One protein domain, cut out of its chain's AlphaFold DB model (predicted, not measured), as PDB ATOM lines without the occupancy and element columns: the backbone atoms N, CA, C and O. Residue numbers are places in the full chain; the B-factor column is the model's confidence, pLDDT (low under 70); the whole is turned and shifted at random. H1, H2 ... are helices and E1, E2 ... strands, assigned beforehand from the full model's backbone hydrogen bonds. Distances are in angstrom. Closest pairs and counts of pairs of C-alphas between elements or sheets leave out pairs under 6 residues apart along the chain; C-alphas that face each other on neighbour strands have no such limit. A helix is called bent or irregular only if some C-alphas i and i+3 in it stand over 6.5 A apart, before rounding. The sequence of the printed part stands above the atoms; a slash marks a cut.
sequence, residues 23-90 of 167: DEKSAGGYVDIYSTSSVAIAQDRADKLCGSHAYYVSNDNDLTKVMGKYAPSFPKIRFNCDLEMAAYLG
ATOM      1  N   ASP A  23      64.333  73.526 127.816       89.56
ATOM      2  CA  ASP A  23      63.547  73.607 129.046       89.56
ATOM      3  C   ASP A  23      62.539  74.751 128.902       89.56
ATOM      4  O   ASP A  23      62.934  75.895 128.653       89.56
ATOM      5  N   GLU A  24      61.249  74.459 129.044       88.44
ATOM      6  CA  GLU A  24      60.203  75.446 128.786       88.44
ATOM      7  C   GLU A  24      59.081  75.409 129.819       88.44
ATOM      8  O   GLU A  24      58.723  74.363 130.367       88.44
ATOM      9  N   LYS A  25      58.501  76.589 130.052       89.38
ATOM     10  CA  LYS A  25      57.233  76.751 130.755       89.38
ATOM     11  C   LYS A  25      56.130  76.929 129.721       89.38
ATOM     12  O   LYS A  25      56.162  77.882 128.946       89.38
ATOM     13  N   SER A  26      55.148  76.038 129.737       86.00
ATOM     14  CA  SER A  26      54.004  76.086 128.830       86.00
ATOM     15  C   SER A  26      52.759  76.675 129.504       86.00
ATOM     16  O   SER A  26      52.722  76.950 130.710       86.00
ATOM     17  N   ALA A  27      51.727  76.929 128.694       75.62
ATOM     18  CA  ALA A  27      50.444  77.429 129.173       75.62
ATOM     19  C   ALA A  27      49.840  76.475 130.222       75.62
ATOM     20  O   ALA A  27      49.909  75.256 130.082       75.62
ATOM     21  N   GLY A  28      49.257  77.029 131.289       77.06
ATOM     22  CA  GLY A  28      48.741  76.237 132.414       77.06
ATOM     23  C   GLY A  28      49.782  75.874 133.480       77.06
ATOM     24  O   GLY A  28      49.507  75.041 134.340       77.06
ATOM     25  N   GLY A  29      50.970  76.490 133.443       86.38
ATOM     26  CA  GLY A  29      51.957  76.401 134.525       86.38
ATOM     27  C   GLY A  29      52.831  75.149 134.498       86.38
ATOM     28  O   GLY A  29      53.637  74.965 135.405       86.38
ATOM     29  N   TYR A  30      52.711  74.311 133.470       92.25
ATOM     30  CA  TYR A  30      53.579  73.152 133.292       92.25
ATOM     31  C   TYR A  30      55.000  73.588 132.953       92.25
ATOM     32  O   TYR A  30      55.203  74.493 132.141       92.25
ATOM     33  N   VAL A  31      55.974  72.900 133.539       94.56
ATOM     34  CA  VAL A  31      57.388  73.069 133.218       94.56
ATOM     35  C   VAL A  31      57.970  71.717 132.854       94.56
ATOM     36  O   VAL A  31      57.945  70.786 133.658       94.56
ATOM     37  N   ASP A  32      58.481  71.623 131.634       93.62
ATOM     38  CA  ASP A  32      59.062  70.409 131.083       93.62
ATOM     39  C   ASP A  32      60.581  70.612 130.954       93.62
ATOM     40  O   ASP A  32      61.049  71.476 130.210       93.62
ATOM     41  N   ILE A  33      61.355  69.831 131.714       93.31
ATOM     42  CA  ILE A  33      62.820  69.886 131.738       93.31
ATOM     43  C   ILE A  33      63.387  68.726 130.922       93.31
ATOM     44  O   ILE A  33      63.211  67.559 131.277       93.31
ATOM     45  N   TYR A  34      64.101  69.062 129.852       90.44
ATOM     46  CA  TYR A  34      64.715  68.117 128.912       90.44
ATOM     47  C   TYR A  34      66.241  68.073 129.045       90.44
ATOM     48  O   TYR A  34      66.892  67.138 128.583       90.44
ATOM     49  N   SER A  35      66.836  69.093 129.668       86.25
ATOM     50  CA  SER A  35      68.288  69.276 129.744       86.25
ATOM     51  C   SER A  35      69.016  68.350 130.724       86.25
ATOM     52  O   SER A  35      70.248  68.341 130.759       86.25
ATOM     53  N   THR A  36      68.288  67.593 131.547       86.69
ATOM     54  CA  THR A  36      68.849  66.732 132.593       86.69
ATOM     55  C   THR A  36      67.920  65.560 132.906       86.69
ATOM     56  O   THR A  36      66.700  65.676 132.821       86.69
ATOM     57  N   SER A  37      68.507  64.439 133.325       86.38
ATOM     58  CA  SER A  37      67.795  63.279 133.878       86.38
ATOM     59  C   SER A  37      67.817  63.228 135.412       86.38
ATOM     60  O   SER A  37      67.157  62.382 136.013       86.38
ATOM     61  N   SER A  38      68.561  64.128 136.065       89.62
ATOM     62  CA  SER A  38      68.563  64.278 137.523       89.62
ATOM     63  C   SER A  38      67.394  65.153 137.967       89.62
ATOM     64  O   SER A  38      67.349  66.335 137.618       89.62
ATOM     65  N   VAL A  39      66.500  64.589 138.787       90.00
ATOM     66  CA  VAL A  39      65.346  65.302 139.366       90.00
ATOM     67  C   VAL A  39      65.796  66.522 140.172       90.00
ATOM     68  O   VAL A  39      65.196  67.579 140.038       90.00
ATOM     69  N   ALA A  40      66.890  66.420 140.934       91.62
ATOM     70  CA  ALA A  40      67.396  67.535 141.738       91.62
ATOM     71  C   ALA A  40      67.855  68.723 140.872       91.62
ATOM     72  O   ALA A  40      67.517  69.865 141.148       91.62
ATOM     73  N   ILE A  41      68.573  68.459 139.774       92.75
ATOM     74  CA  ILE A  41      69.000  69.525 138.849       92.75
ATOM     75  C   ILE A  41      67.793  70.086 138.083       92.75
ATOM     76  O   ILE A  41      67.761  71.269 137.742       92.75
ATOM     77  N   ALA A  42      66.807  69.238 137.784       93.56
ATOM     78  CA  ALA A  42      65.590  69.661 137.112       93.56
ATOM     79  C   ALA A  42      64.720  70.556 138.002       93.56
ATOM     80  O   ALA A  42      64.172  71.528 137.493       93.56
ATOM     81  N   GLN A  43      64.669  70.281 139.308       94.81
ATOM     82  CA  GLN A  43      63.989  71.104 140.308       94.81
ATOM     83  C   GLN A  43      64.521  72.543 140.287       94.81
ATOM     84  O   GLN A  43      63.764  73.460 139.990       94.81
ATOM     85  N   ASP A  44      65.837  72.739 140.435       94.31
ATOM     86  CA  ASP A  44      66.464  74.073 140.408       94.31
ATOM     87  C   ASP A  44      66.159  74.867 139.125       94.31
ATOM     88  O   ASP A  44      66.081  76.100 139.122       94.31
ATOM     89  N   ARG A  45      66.049  74.170 137.989       93.88
ATOM     90  CA  ARG A  45      65.705  74.782 136.698       93.88
ATOM     91  C   ARG A  45      64.224  75.124 136.625       93.88
ATOM     92  O   ARG A  45      63.876  76.206 136.153       93.88
ATOM     93  N   ALA A  46      63.371  74.223 137.099       94.62
ATOM     94  CA  ALA A  46      61.936  74.420 137.118       94.62
ATOM     95  C   ALA A  46      61.538  75.564 138.060       94.62
ATOM     96  O   ALA A  46      60.732  76.406 137.668       94.62
ATOM     97  N   ASP A  47      62.176  75.684 139.224       95.00
ATOM     98  CA  ASP A  47      61.949  76.775 140.179       95.00
ATOM     99  C   ASP A  47      62.233  78.143 139.553       95.00
ATOM    100  O   ASP A  47      61.426  79.069 139.665       95.00
ATOM    101  N   LYS A  48      63.326  78.257 138.785       93.44
ATOM    102  CA  LYS A  48      63.661  79.482 138.038       93.44
ATOM    103  C   LYS A  48      62.603  79.840 136.996       93.44
ATOM    104  O   LYS A  48      62.297  81.017 136.827       93.44
ATOM    105  N   LEU A  49      62.041  78.847 136.308       93.12
ATOM    106  CA  LEU A  49      60.975  79.051 135.320       93.12
ATOM    107  C   LEU A  49      59.623  79.369 135.983       93.12
ATOM    108  O   LEU A  49      58.804  80.106 135.424       93.12
ATOM    109  N   CYS A  50      59.384  78.852 137.186       92.25
ATOM    110  CA  CYS A  50      58.187  79.137 137.966       92.25
ATOM    111  C   CYS A  50      58.254  80.464 138.735       92.25
ATOM    112  O   CYS A  50      57.201  81.014 139.049       92.25
ATOM    113  N   GLY A  51      59.451  81.012 138.969       87.81
ATOM    114  CA  GLY A  51      59.675  82.273 139.686       87.81
ATOM    115  C   GLY A  51      59.637  82.147 141.213       87.81
ATOM    116  O   GLY A  51      59.882  83.127 141.912       87.81
ATOM    117  N   SER A  52      59.346  80.955 141.732       85.50
ATOM    118  CA  SER A  52      59.354  80.650 143.163       85.50
ATOM    119  C   SER A  52      59.675  79.175 143.389       85.50
ATOM    120  O   SER A  52      60.817  78.842 143.678       85.50
ATOM    121  N   HIS A  53      58.678  78.311 143.221       92.94
ATOM    122  CA  HIS A  53      58.758  76.876 143.457       92.94
ATOM    123  C   HIS A  53      57.950  76.133 142.400       92.94
ATOM    124  O   HIS A  53      56.830  76.527 142.065       92.94
ATOM    125  N   ALA A  54      58.521  75.061 141.876       95.81
ATOM    126  CA  ALA A  54      57.884  74.147 140.953       95.81
ATOM    127  C   ALA A  54      57.614  72.823 141.669       95.81
ATOM    128  O   ALA A  54      58.488  72.247 142.301       95.81
ATOM    129  N   TYR A  55      56.412  72.286 141.544       95.94
ATOM    130  CA  TYR A  55      56.065  71.027 142.188       95.94
ATOM    131  C   TYR A  55      56.316  69.867 141.237       95.94
ATOM    132  O   TYR A  55      55.764  69.833 140.133       95.94
ATOM    133  N   TYR A  56      57.129  68.901 141.664       95.25
ATOM    134  CA  TYR A  56      57.427  67.708 140.874       95.25
ATOM    135  C   TYR A  56      56.159  66.896 140.585       95.25
ATOM    136  O   TYR A  56      55.407  66.571 141.507       95.25
ATOM    137  N   VAL A  57      55.944  66.540 139.314       92.50
ATOM    138  CA  VAL A  57      54.789  65.756 138.852       92.50
ATOM    139  C   VAL A  57      55.222  64.373 138.371       92.50
ATOM    140  O   VAL A  57      54.717  63.371 138.874       92.50
ATOM    141  N   SER A  58      56.141  64.297 137.404       89.44
ATOM    142  CA  SER A  58      56.555  63.021 136.808       89.44
ATOM    143  C   SER A  58      57.965  63.061 136.221       89.44
ATOM    144  O   SER A  58      58.512  64.125 135.932       89.44
ATOM    145  N   ASN A  59      58.543  61.881 136.009       86.31
ATOM    146  CA  ASN A  59      59.845  61.701 135.380       86.31
ATOM    147  C   ASN A  59      59.752  60.621 134.301       86.31
ATOM    148  O   ASN A  59      59.694  59.427 134.595       86.31
ATOM    149  N   ASP A  60      59.785  61.039 133.041       81.75
ATOM    150  CA  ASP A  60      59.699  60.120 131.908       81.75
ATOM    151  C   ASP A  60      61.008  59.333 131.717       81.75
ATOM    152  O   ASP A  60      61.005  58.288 131.066       81.75
ATOM    153  N   ASN A  61      62.125  59.771 132.319       72.44
ATOM    154  CA  ASN A  61      63.390  59.029 132.258       72.44
ATOM    155  C   ASN A  61      63.275  57.641 132.907       72.44
ATOM    156  O   ASN A  61      63.955  56.704 132.479       72.44
ATOM    157  N   ASP A  62      62.379  57.478 133.883       70.75
ATOM    158  CA  ASP A  62      62.139  56.192 134.544       70.75
ATOM    159  C   ASP A  62      61.370  55.218 133.633       70.75
ATOM    160  O   ASP A  62      61.559  53.999 133.702       70.75
ATOM    161  N   LEU A  63      60.576  55.746 132.695       68.81
ATOM    162  CA  LEU A  63      59.804  54.960 131.730       68.81
ATOM    163  C   LEU A  63      60.673  54.379 130.615       68.81
ATOM    164  O   LEU A  63      60.310  53.363 130.024       68.81
ATOM    165  N   THR A  64      61.854  54.949 130.361       67.50
ATOM    166  CA  THR A  64      62.776  54.469 129.320       67.50
ATOM    167  C   THR A  64      63.197  53.011 129.529       67.50
ATOM    168  O   THR A  64      63.326  52.256 128.566       67.50
ATOM    169  N   LYS A  65      63.352  52.579 130.790       64.69
ATOM    170  CA  LYS A  65      63.714  51.192 131.139       64.69
ATOM    171  C   LYS A  65      62.551  50.206 131.001       64.69
ATOM    172  O   LYS A  65      62.790  49.020 130.807       64.69
ATOM    173  N   VAL A  66      61.314  50.690 131.103       70.69
ATOM    174  CA  VAL A  66      60.095  49.864 131.104       70.69
ATOM    175  C   VAL A  66      59.476  49.780 129.707       70.69
ATOM    176  O   VAL A  66      59.018  48.720 129.291       70.69
ATOM    177  N   MET A  67      59.478  50.885 128.961       74.44
ATOM    178  CA  MET A  67      58.774  51.008 127.681       74.44
ATOM    179  C   MET A  67      59.644  50.672 126.464       74.44
ATOM    180  O   MET A  67      59.106  50.455 125.374       74.44
ATOM    181  N   GLY A  68      60.971  50.611 126.621       73.94
ATOM    182  CA  GLY A  68      61.907  50.280 125.546       73.94
ATOM    183  C   GLY A  68      61.664  51.132 124.296       73.94
ATOM    184  O   GLY A  68      61.793  52.350 124.332       73.94
ATOM    185  N   LYS A  69      61.247  50.497 123.194       72.44
ATOM    186  CA  LYS A  69      60.962  51.169 121.910       72.44
ATOM    187  C   LYS A  69      59.786  52.157 121.933       72.44
ATOM    188  O   LYS A  69      59.651  52.935 120.999       72.44
ATOM    189  N   TYR A  70      58.922  52.092 122.948       76.06
ATOM    190  CA  TYR A  70      57.788  53.008 123.121       76.06
ATOM    191  C   TYR A  70      58.106  54.169 124.067       76.06
ATOM    192  O   TYR A  70      57.225  54.976 124.355       76.06
ATOM    193  N   ALA A  71      59.337  54.244 124.581       75.50
ATOM    194  CA  ALA A  71      59.750  55.359 125.411       75.50
ATOM    195  C   ALA A  71      59.703  56.675 124.612       75.50
ATOM    196  O   ALA A  71      59.986  56.673 123.407       75.50
ATOM    197  N   PRO A  72      59.374  57.805 125.263       76.31
ATOM    198  CA  PRO A  72      59.436  59.111 124.622       76.31
ATOM    199  C   PRO A  72      60.819  59.350 124.013       76.31
ATOM    200  O   PRO A  72      61.835  59.134 124.669       76.31
ATOM    201  N   SER A  73      60.864  59.835 122.767       76.31
ATOM    202  CA  SER A  73      62.134  60.131 122.083       76.31
ATOM    203  C   SER A  73      62.959  61.196 122.809       76.31
ATOM    204  O   SER A  73      64.182  61.205 122.706       76.31
ATOM    205  N   PHE A  74      62.286  62.064 123.567       83.38
ATOM    206  CA  PHE A  74      62.892  63.039 124.462       83.38
ATOM    207  C   PHE A  74      62.253  62.893 125.844       83.38
ATOM    208  O   PHE A  74      61.226  63.530 126.098       83.38
ATOM    209  N   PRO A  75      62.792  62.016 126.710       84.75
ATOM    210  CA  PRO A  75      62.305  61.909 128.073       84.75
ATOM    211  C   PRO A  75      62.542  63.237 128.793       84.75
ATOM    212  O   PRO A  75      63.526  63.939 128.549       84.75
ATOM    213  N   LYS A  76      61.609  63.584 129.668       89.56
ATOM    214  CA  LYS A  76      61.598  64.839 130.405       89.56
ATOM    215  C   LYS A  76      61.199  64.633 131.846       89.56
ATOM    216  O   LYS A  76      60.553  63.646 132.201       89.56
ATOM    217  N   ILE A  77      61.552  65.611 132.660       92.94
ATOM    218  CA  ILE A  77      61.081  65.724 134.033       92.94
ATOM    219  C   ILE A  77      60.066  66.853 134.067       92.94
ATOM    220  O   ILE A  77      60.362  67.974 133.654       92.94
ATOM    221  N   ARG A  78      58.857  66.537 134.518       93.44
ATOM    222  CA  ARG A  78      57.717  67.444 134.497       93.44
ATOM    223  C   ARG A  78      57.414  67.974 135.888       93.44
ATOM    224  O   ARG A  78      57.303  67.213 136.850       93.44
ATOM    225  N   PHE A  79      57.173  69.276 135.937       96.38
ATOM    226  CA  PHE A  79      56.745  70.022 137.111       96.38
ATOM    227  C   PHE A  79      55.509  70.862 136.781       96.38
ATOM    228  O   PHE A  79      55.141  71.033 135.613       96.38
ATOM    229  N   ASN A  80      54.872  71.417 137.807       95.88
ATOM    230  CA  ASN A  80      53.868  72.461 137.643       95.88
ATOM    231  C   ASN A  80      54.103  73.587 138.661       95.88
ATOM    232  O   ASN A  80      54.413  73.318 139.818       95.88
ATOM    233  N   CYS A  81      53.978  74.840 138.229       95.00
ATOM    234  CA  CYS A  81      54.154  76.013 139.088       95.00
ATOM    235  C   CYS A  81      52.960  76.269 140.018       95.00
ATOM    236  O   CYS A  81      53.085  77.009 140.989       95.00
ATOM    237  N   ASP A  82      51.788  75.724 139.694       93.94
ATOM    238  CA  ASP A  82      50.575  75.897 140.479       93.94
ATOM    239  C   ASP A  82      50.403  74.729 141.457       93.94
ATOM    240  O   ASP A  82      50.397  73.561 141.063       93.94
ATOM    241  N   LEU A  83      50.262  75.053 142.744       93.00
ATOM    242  CA  LEU A  83      50.120  74.068 143.816       93.00
ATOM    243  C   LEU A  83      48.874  73.189 143.625       93.00
ATOM    244  O   LEU A  83      48.933  71.978 143.839       93.00
ATOM    245  N   GLU A  84      47.748  73.785 143.234       91.88
ATOM    246  CA  GLU A  84      46.470  73.080 143.111       91.88
ATOM    247  C   GLU A  84      46.494  72.113 141.929       91.88
ATOM    248  O   GLU A  84      46.132  70.939 142.065       91.88
ATOM    249  N   MET A  85      46.999  72.578 140.787       93.25
ATOM    250  CA  MET A  85      47.194  71.769 139.595       93.25
ATOM    251  C   MET A  85      48.218  70.662 139.846       93.25
ATOM    252  O   MET A  85      47.975  69.512 139.494       93.25
ATOM    253  N   ALA A  86      49.334  70.957 140.515       93.25
ATOM    254  CA  ALA A  86      50.324  69.945 140.867       93.25
ATOM    255  C   ALA A  86      49.747  68.851 141.776       93.25
ATOM    256  O   ALA A  86      49.986  67.662 141.544       93.25
ATOM    257  N   ALA A  87      48.957  69.230 142.785       92.50
ATOM    258  CA  ALA A  87      48.292  68.279 143.667       92.50
ATOM    259  C   ALA A  87      47.287  67.407 142.894       92.50
ATOM    260  O   ALA A  87      47.251  66.189 143.097       92.50
ATOM    261  N   TYR A  88      46.520  68.005 141.973       91.25
ATOM    262  CA  TYR A  88      45.607  67.286 141.079       91.25
ATOM    263  C   TYR A  88      46.348  66.280 140.184       91.25
ATOM    264  O   TYR A  88      45.937  65.126 140.077       91.25
ATOM    265  N   LEU A  89      47.490  66.680 139.622       91.12
ATOM    266  CA  LEU A  89      48.331  65.851 138.752       91.12
ATOM    267  C   LEU A  89      49.110  64.754 139.490       91.12
ATOM    268  O   LEU A  89      49.772  63.939 138.852       91.12
ATOM    269  N   GLY A  90      49.035  64.703 140.821       89.56
ATOM    270  CA  GLY A  90      49.618  63.620 141.608       89.56
ATOM    271  C   GLY A  90      50.909  63.959 142.346       89.56
ATOM    272  O   GLY A  90      51.460  63.062 142.983       89.56
TER     273      GLY A  90
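This is residues 23 to 90 of the 167 residues of an uncharacterized protein of Salmonella typhi (UniProt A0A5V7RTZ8). A small antiparallel sheet of three short strands has the longest helix, H1, slanting over one face and the short H3 on the opposite face, while an arm to one side ends in H2, whose residues 65 to 70 stick out and stand free. The 68 printed residues hold E1, H1, E2, H2, E3 and H3 along the chain, mixed in class, with sheet order E1, E3, E2. The whole is compact, with a radius of gyration of the C-alphas of 11.7 A, yet only just elongated, spanning 35 by 23 by 20 A.

E1, residues 30 to 33, begins at C-alpha 30 (53.579, 73.152, 133.292) and is 9.9 A long. H1, residues 39 to 50, measures 15.6 A, and E2, residues 55 to 59, 12.1 A. H2, residues 64 to 70, is irregular: C-alphas 66 and 69 are 9.3 A apart. E3 is residues 77 to 80, 10.5 A. H3, residues 83 to 88, ends at C-alpha 88 (45.607, 67.286, 141.079).

E1 and E3 are antiparallel at 156 degrees, with N 31 and O 79 2.9 A apart; E3 and E2 at 152 degrees, with N 55 and O 80 2.8 A apart, both within hydrogen-bond range. E1, H1 and E2 form a split strand-helix-strand unit, two strands running the same way with E3 between them, its crossover right-handed. H1 is on the sheet at a height of 8.3 A, slantwise to the strands; its closest C-alphas to E1 are Ala 42 and Ile 33, 6.1 A. H3 is on the opposite face, along the strands; C-alphas of Ala 86 and Asn 80 in E3 are closest, 5.4 A. H2 is not on the sheet. In H3 every O i to N i+4 pair is within hydrogen-bond range, in H1 7 of 8, in H2 1 of 3, beside 1 of 4 O i to N i+3 pairs.

The C-alphas of Ser 52 and Lys 69 are farthest apart, 36.4 A. The printed part has no cut and no long link. Residues 63 to 65 have pLDDT under 70.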